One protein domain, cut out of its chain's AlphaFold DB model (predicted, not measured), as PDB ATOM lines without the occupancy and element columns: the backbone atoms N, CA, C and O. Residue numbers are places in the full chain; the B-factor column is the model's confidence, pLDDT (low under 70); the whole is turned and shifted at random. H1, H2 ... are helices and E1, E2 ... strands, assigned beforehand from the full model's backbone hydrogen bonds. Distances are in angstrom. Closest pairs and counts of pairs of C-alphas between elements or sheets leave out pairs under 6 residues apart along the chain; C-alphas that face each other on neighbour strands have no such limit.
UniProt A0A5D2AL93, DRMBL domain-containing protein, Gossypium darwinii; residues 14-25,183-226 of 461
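Overview. This is residues 14 to 25 and 183 to 226 of the 461 residues of the protein "DRMBL domain-containing protein" of Gossypium darwinii (UniProt A0A5D2AL93). A short ribbon of two parallel strands, E1 and E2, has helix H2 beside E2 and helix H1 a little farther off, nearer to E1 than to E2, with the two helices apart from each other. A wide loop, residues 201 to 211, swings out at the end of the longest axis away from H1 before the backbone returns into H2, and a tail, residues 220 to 226, runs back past H1. The printed part has 56 residues, with two named strands and two named helices in the order E1, H1, E2, H2; the sheet has the order E1, E2 and is parallel. The class is mixed, helices and strands, with 27 residues, under half of the printed part, in named elements. The whole is compact, with a radius of gyration of the C-alphas of 10.4 A and spans of 30 by 24 by 15 A.

Arrangement. Strand E1, residues 15 to 18, is the parallel neighbour of strand E2, residues 197 to 200, with 24 degrees between their directions. C-alphas 15 and 197 face each other at 4.5 A, and C-alphas 18 and 200 at 5.0 A. N 16 and O 197 are within hydrogen-bond range at 3.0 A, as are N 199 and O 16 at 2.9 A. Helix H1, residues 183 to 193, is near E1, with 6 pairs of C-alphas within 10 A. A tight link of 3 residues joins H1 to E2. Helix H2, residues 212 to 219, has 5 pairs of C-alphas within 8 A of E2; the closest are those of Val 198 and Arg 218, 6.6 A apart. H2 is apart from E1 and from H1. In H1 and H2 every O i to N i+4 pair is within hydrogen-bond range.

Along the chain. E1 begins at C-alpha 15, (106.611, 119.331, 126.258), and is 9.3 A long from first to last C-alpha. H1 begins at C-alpha 183, (92.911, 108.537, 133.872), and is 15.7 A long. E2 measures 9.9 A. H2 measures 10.6 A and ends at C-alpha 219, (97.417, 119.634, 138.488).

Size, cuts and confidence. The two C-alphas farthest apart are those of Phe 192 and Glu 207, at 29.8 A, while the C-alphas of Asp 14 and Asp 226, the first and last printed, are 8.9 A apart. Residues 26 to 182 are cut out and not printed; C-alphas 25 and 183 are 5.9 A apart across the cut, and the link from E1 to H1 runs across it. The link from E2 to H2, 11 residues, is long. The mean pLDDT of the printed part is 83.7, and confidence is low, under 70, at residues 203 to 212 of this model, of which 212 belongs to H2.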
ATOM      1  N   ASP A  14     110.743 118.351 126.481       92.12
ATOM      2  CA  ASP A  14     110.368 119.681 126.985       92.12
ATOM      3  C   ASP A  14     108.849 119.892 127.090       92.12
ATOM      4  O   ASP A  14     108.368 120.549 128.014       92.12
ATOM      5  N   ALA A  15     108.066 119.304 126.181       92.19
ATOM      6  CA  ALA A  15     106.611 119.331 126.258       92.19
ATOM      7  C   ALA A  15     105.961 118.110 125.598       92.19
ATOM      8  O   ALA A  15     106.405 117.651 124.546       92.19
ATOM      9  N   ILE A  16     104.836 117.663 126.163       93.44
ATOM     10  CA  ILE A  16     103.884 116.775 125.481       93.44
ATOM     11  C   ILE A  16     102.563 117.492 125.201       93.44
ATOM     12  O   ILE A  16     102.054 118.239 126.037       93.44
ATOM     13  N   PHE A  17     101.985 117.199 124.039       93.62
ATOM     14  CA  PHE A  17     100.600 117.517 123.704       93.62
ATOM     15  C   PHE A  17      99.761 116.271 123.998       93.62
ATOM     16  O   PHE A  17      99.918 115.248 123.331       93.62
ATOM     17  N   LEU A  18      98.934 116.328 125.040       93.69
ATOM     18  CA  LEU A  18      98.269 115.164 125.628       93.69
ATOM     19  C   LEU A  18      96.760 115.189 125.364       93.69
ATOM     20  O   LEU A  18      96.093 116.181 125.661       93.69
ATOM     21  N   ASP A  19      96.222 114.076 124.862       94.06
ATOM     22  CA  ASP A  19      94.777 113.839 124.832       94.06
ATOM     23  C   ASP A  19      94.243 113.723 126.266       94.06
ATOM     24  O   ASP A  19      94.573 112.800 127.008       94.06
ATOM     25  N   THR A  20      93.415 114.687 126.655       92.06
ATOM     26  CA  THR A  20      92.829 114.798 127.994       92.06
ATOM     27  C   THR A  20      91.353 114.394 128.054       92.06
ATOM     28  O   THR A  20      90.692 114.676 129.053       92.06
ATOM     29  N   THR A  21      90.835 113.689 127.036       89.62
ATOM     30  CA  THR A  21      89.417 113.285 126.901       89.62
ATOM     31  C   THR A  21      88.817 112.660 128.170       89.62
ATOM     32  O   THR A  21      87.680 112.977 128.522       89.62
ATOM     33  N   TYR A  22      89.573 111.821 128.891       88.19
ATOM     34  CA  TYR A  22      89.141 111.189 130.149       88.19
ATOM     35  C   TYR A  22      90.037 111.528 131.352       88.19
ATOM     36  O   TYR A  22      90.229 110.714 132.256       88.19
ATOM     37  N   CYS A  23      90.547 112.761 131.408       89.19
ATOM     38  CA  CYS A  23      91.358 113.270 132.519       89.19
ATOM     39  C   CYS A  23      90.525 113.664 133.775       89.19
ATOM     40  O   CYS A  23      90.695 114.744 134.334       89.19
ATOM     41  N   ASP A  24      89.630 112.785 134.243       84.31
ATOM     42  CA  ASP A  24      88.933 112.879 135.541       84.31
ATOM     43  C   ASP A  24      89.030 111.510 136.251       84.31
ATOM     44  O   ASP A  24      88.623 110.510 135.658       84.31
ATOM     45  N   PRO A  25      89.473 111.420 137.525       85.06
ATOM     46  CA  PRO A  25      89.434 110.183 138.323       85.06
ATOM     47  C   PRO A  25      88.076 109.456 138.356       85.06
ATOM     48  O   PRO A  25      87.998 108.275 138.683       85.06
ATOM     49  N   TYR A 183      92.194 107.631 132.969       90.06
ATOM     50  CA  TYR A 183      92.911 108.537 133.872       90.06
ATOM     51  C   TYR A 183      94.248 107.980 134.402       90.06
ATOM     52  O   TYR A 183      95.243 108.707 134.441       90.06
ATOM     53  N   ASP A 184      94.299 106.702 134.781       90.31
ATOM     54  CA  ASP A 184      95.509 106.091 135.338       90.31
ATOM     55  C   ASP A 184      96.528 105.743 134.240       90.31
ATOM     56  O   ASP A 184      97.727 105.928 134.440       90.31
ATOM     57  N   GLU A 185      96.069 105.349 133.046       92.25
ATOM     58  CA  GLU A 185      96.917 105.175 131.853       92.25
ATOM     59  C   GLU A 185      97.591 106.488 131.428       92.25
ATOM     60  O   GLU A 185      98.793 106.508 131.153       92.25
ATOM     61  N   LEU A 186      96.842 107.602 131.430       93.44
ATOM     62  CA  LEU A 186      97.387 108.941 131.182       93.44
ATOM     63  C   LEU A 186      98.476 109.278 132.210       93.44
ATOM     64  O   LEU A 186      99.555 109.747 131.843       93.44
ATOM     65  N   LYS A 187      98.234 109.001 133.497       93.38
ATOM     66  CA  LYS A 187      99.221 109.256 134.554       93.38
ATOM     67  C   LYS A 187     100.431 108.322 134.492       93.38
ATOM     68  O   LYS A 187     101.534 108.794 134.758       93.38
ATOM     69  N   GLU A 188     100.289 107.051 134.107       93.19
ATOM     70  CA  GLU A 188     101.447 106.177 133.862       93.19
ATOM     71  C   GLU A 188     102.280 106.688 132.678       93.19
ATOM     72  O   GLU A 188     103.504 106.758 132.790       93.19
ATOM     73  N   TYR A 189     101.640 107.120 131.585       94.00
ATOM     74  CA  TYR A 189     102.335 107.652 130.409       94.00
ATOM     75  C   TYR A 189     103.150 108.913 130.727       94.00
ATOM     76  O   TYR A 189     104.341 108.969 130.412       94.00
ATOM     77  N   VAL A 190     102.557 109.890 131.426       94.31
ATOM     78  CA  VAL A 190     103.282 111.100 131.855       94.31
ATOM     79  C   VAL A 190     104.404 110.752 132.835       94.31
ATOM     80  O   VAL A 190     105.526 111.215 132.655       94.31
ATOM     81  N   LYS A 191     104.153 109.870 133.814       93.56
ATOM     82  CA  LYS A 191     105.171 109.402 134.773       93.56
ATOM     83  C   LYS A 191     106.323 108.633 134.114       93.56
ATOM     84  O   LYS A 191     107.431 108.622 134.648       93.56
ATOM     85  N   PHE A 192     106.066 107.959 132.993       93.19
ATOM     86  CA  PHE A 192     107.080 107.266 132.203       93.19
ATOM     87  C   PHE A 192     107.937 108.248 131.395       93.19
ATOM     88  O   PHE A 192     109.158 108.110 131.401       93.19
ATOM     89  N   LEU A 193     107.321 109.237 130.737       92.94
ATOM     90  CA  LEU A 193     108.048 110.225 129.936       92.94
ATOM     91  C   LEU A 193     108.741 111.311 130.767       92.94
ATOM     92  O   LEU A 193     109.742 111.842 130.303       92.94
ATOM     93  N   LYS A 194     108.235 111.663 131.958       92.62
ATOM     94  CA  LYS A 194     108.697 112.816 132.755       92.62
ATOM     95  C   LYS A 194     108.932 114.083 131.905       92.62
ATOM     96  O   LYS A 194     110.050 114.595 131.859       92.62
ATOM     97  N   PRO A 195     107.920 114.580 131.175       93.62
ATOM     98  CA  PRO A 195     108.092 115.784 130.374       93.62
ATOM     99  C   PRO A 195     108.281 117.003 131.283       93.62
ATOM    100  O   PRO A 195     107.759 117.015 132.399       93.62
ATOM    101  N   LYS A 196     108.934 118.069 130.811       90.62
ATOM    102  CA  LYS A 196     108.994 119.336 131.569       90.62
ATOM    103  C   LYS A 196     107.623 120.023 131.613       90.62
ATOM    104  O   LYS A 196     107.279 120.651 132.611       90.62
ATOM    105  N   LYS A 197     106.802 119.875 130.564       89.75
ATOM    106  CA  LYS A 197     105.468 120.494 130.455       89.75
ATOM    107  C   LYS A 197     104.411 119.553 129.870       89.75
ATOM    108  O   LYS A 197     104.654 118.847 128.893       89.75
ATOM    109  N   VAL A 198     103.193 119.610 130.413       91.69
ATOM    110  CA  VAL A 198     101.997 118.977 129.828       91.69
ATOM    111  C   VAL A 198     101.089 120.054 129.234       91.69
ATOM    112  O   VAL A 198     100.723 121.019 129.910       91.69
ATOM    113  N   ILE A 199     100.720 119.883 127.966       90.50
ATOM    114  CA  ILE A 199      99.787 120.738 127.230       90.50
ATOM    115  C   ILE A 199      98.545 119.890 126.911       90.50
ATOM    116  O   ILE A 199      98.649 118.969 126.099       90.50
ATOM    117  N   PRO A 200      97.378 120.146 127.536       90.50
ATOM    118  CA  PRO A 200      96.148 119.442 127.186       90.50
ATOM    119  C   PRO A 200      95.700 119.799 125.760       90.50
ATOM    120  O   PRO A 200      95.933 120.916 125.296       90.50
ATOM    121  N   THR A 201      95.034 118.873 125.069       90.44
ATOM    122  CA  THR A 201      94.483 119.112 123.717       90.44
ATOM    123  C   THR A 201      92.960 118.995 123.641       90.44
ATOM    124  O   THR A 201      92.365 119.449 122.664       90.44
ATOM    125  N   VAL A 202      92.311 118.439 124.672       86.62
ATOM    126  CA  VAL A 202      90.857 118.213 124.721       86.62
ATOM    127  C   VAL A 202      90.259 118.841 125.982       86.62
ATOM    128  O   VAL A 202      90.847 118.776 127.060       86.62
ATOM    129  N   GLY A 203      89.083 119.461 125.845       68.94
ATOM    130  CA  GLY A 203      88.396 120.189 126.923       68.94
ATOM    131  C   GLY A 203      88.779 121.669 127.046       68.94
ATOM    132  O   GLY A 203      88.214 122.378 127.874       68.94
ATOM    133  N   MET A 204      89.702 122.164 126.216       60.53
ATOM    134  CA  MET A 204      90.160 123.556 126.247       60.53
ATOM    135  C   MET A 204      89.435 124.454 125.237       60.53
ATOM    136  O   MET A 204      89.282 124.102 124.069       60.53
ATOM    137  N   ASP A 205      89.099 125.672 125.672       55.53
ATOM    138  CA  ASP A 205      88.953 126.824 124.775       55.53
ATOM    139  C   ASP A 205      90.341 127.128 124.185       55.53
ATOM    140  O   ASP A 205      91.243 127.542 124.918       55.53
ATOM    141  N   PHE A 206      90.530 126.960 122.872       50.81
ATOM    142  CA  PHE A 206      91.822 127.228 122.216       50.81
ATOM    143  C   PHE A 206      92.294 128.685 122.373       50.81
ATOM    144  O   PHE A 206      93.493 128.950 122.372       50.81
ATOM    145  N   GLU A 207      91.369 129.624 122.586       56.47
ATOM    146  CA  GLU A 207      91.662 131.034 122.880       56.47
ATOM    147  C   GLU A 207      92.255 131.260 124.288       56.47
ATOM    148  O   GLU A 207      92.663 132.375 124.610       56.47
ATOM    149  N   LYS A 208      92.279 130.237 125.160       56.84
ATOM    150  CA  LYS A 208      92.674 130.355 126.575       56.84
ATOM    151  C   LYS A 208      93.558 129.182 127.018       56.84
ATOM    152  O   LYS A 208      93.170 128.365 127.860       56.84
ATOM    153  N   LEU A 209      94.787 129.135 126.493       53.97
ATOM    154  CA  LEU A 209      95.807 128.144 126.881       53.97
ATOM    155  C   LEU A 209      96.168 128.201 128.390       53.97
ATOM    156  O   LEU A 209      96.521 127.195 129.012       53.97
ATOM    157  N   GLU A 210      95.992 129.388 128.976       57.22
ATOM    158  CA  GLU A 210      96.135 129.728 130.400       57.22
ATOM    159  C   GLU A 210      94.762 129.884 131.093       57.22
ATOM    160  O   GLU A 210      94.558 130.713 131.977       57.22
ATOM    161  N   SER A 211      93.761 129.109 130.661       64.25
ATOM    162  CA  SER A 211      92.491 129.013 131.386       64.25
ATOM    163  C   SER A 211      92.656 128.236 132.693       64.25
ATOM    164  O   SER A 211      93.358 127.229 132.745       64.25
ATOM    165  N   LYS A 212      91.887 128.627 133.720       69.50
ATOM    166  CA  LYS A 212      91.817 127.917 135.012       69.50
ATOM    167  C   LYS A 212      91.556 126.414 134.861       69.50
ATOM    168  O   LYS A 212      92.076 125.627 135.640       69.50
ATOM    169  N   HIS A 213      90.786 126.019 133.845       70.62
ATOM    170  CA  HIS A 213      90.521 124.615 133.551       70.62
ATOM    171  C   HIS A 213      91.764 123.872 133.032       70.62
ATOM    172  O   HIS A 213      92.000 122.727 133.402       70.62
ATOM    173  N   ALA A 214      92.610 124.531 132.237       72.75
ATOM    174  CA  ALA A 214      93.895 123.974 131.836       72.75
ATOM    175  C   ALA A 214      94.870 123.864 133.025       72.75
ATOM    176  O   ALA A 214      95.649 122.917 133.074       72.75
ATOM    177  N   ASP A 215      94.796 124.763 134.015       77.88
ATOM    178  CA  ASP A 215      95.541 124.624 135.278       77.88
ATOM    179  C   ASP A 215      95.010 123.485 136.156       77.88
ATOM    180  O   ASP A 215      95.792 122.766 136.774       77.88
ATOM    181  N   GLU A 216      93.691 123.295 136.216       81.44
ATOM    182  CA  GLU A 216      93.058 122.149 136.879       81.44
ATOM    183  C   GLU A 216      93.485 120.826 136.228       81.44
ATOM    184  O   GLU A 216      93.898 119.915 136.940       81.44
ATOM    185  N   LEU A 217      93.487 120.747 134.891       83.00
ATOM    186  CA  LEU A 217      94.000 119.592 134.146       83.00
ATOM    187  C   LEU A 217      95.497 119.357 134.397       83.00
ATOM    188  O   LEU A 217      95.895 118.220 134.642       83.00
ATOM    189  N   ARG A 218      96.327 120.411 134.391       84.31
ATOM    190  CA  ARG A 218      97.770 120.308 134.682       84.31
ATOM    191  C   ARG A 218      98.041 119.727 136.074       84.31
ATOM    192  O   ARG A 218      98.867 118.825 136.175       84.31
ATOM    193  N   LYS A 219      97.277 120.127 137.099       88.50
ATOM    194  CA  LYS A 219      97.417 119.634 138.488       88.50
ATOM    195  C   LYS A 219      97.235 118.126 138.661       88.50
ATOM    196  O   LYS A 219      97.715 117.550 139.633       88.50
ATOM    197  N   HIS A 220      96.581 117.444 137.719       88.69
ATOM    198  CA  HIS A 220      96.531 115.981 137.736       88.69
ATOM    199  C   HIS A 220      97.902 115.329 137.465       88.69
ATOM    200  O   HIS A 220      98.060 114.141 137.756       88.69
ATOM    201  N   PHE A 221      98.891 116.086 136.981       90.94
ATOM    202  CA  PHE A 221     100.238 115.632 136.621       90.94
ATOM    203  C   PHE A 221     101.367 116.256 137.467       90.94
ATOM    204  O   PHE A 221     102.536 115.947 137.222       90.94
ATOM    205  N   ASP A 222     101.044 117.067 138.480       86.88
ATOM    206  CA  ASP A 222     102.014 117.568 139.469       86.88
ATOM    207  C   ASP A 222     102.782 116.390 140.110       86.88
ATOM    208  O   ASP A 222     102.212 115.317 140.354       86.88
ATOM    209  N   GLY A 223     104.093 116.545 140.328       86.00
ATOM    210  CA  GLY A 223     104.976 115.462 140.778       86.00
ATOM    211  C   GLY A 223     105.217 114.316 139.776       86.00
ATOM    212  O   GLY A 223     105.905 113.353 140.123       86.00
ATOM    213  N   LEU A 224     104.666 114.372 138.552       88.25
ATOM    214  CA  LEU A 224     104.961 113.422 137.458       88.25
ATOM    215  C   LEU A 224     105.787 114.034 136.315       88.25
ATOM    216  O   LEU A 224     106.376 113.290 135.530       88.25
ATOM    217  N   ILE A 225     105.812 115.363 136.222       88.88
ATOM    218  CA  ILE A 225     106.652 116.145 135.306       88.88
ATOM    219  C   ILE A 225     108.072 116.324 135.866       88.88
ATOM    220  O   ILE A 225     108.298 116.127 137.063       88.88
ATOM    221  N   ASP A 226     109.029 116.732 135.030       81.12
ATOM    222  CA  ASP A 226     110.341 117.159 135.530       81.12
ATOM    223  C   ASP A 226     110.262 118.580 136.115       81.12
ATOM    224  O   ASP A 226     110.411 119.595 135.434       81.12
TER     225      ASP A 226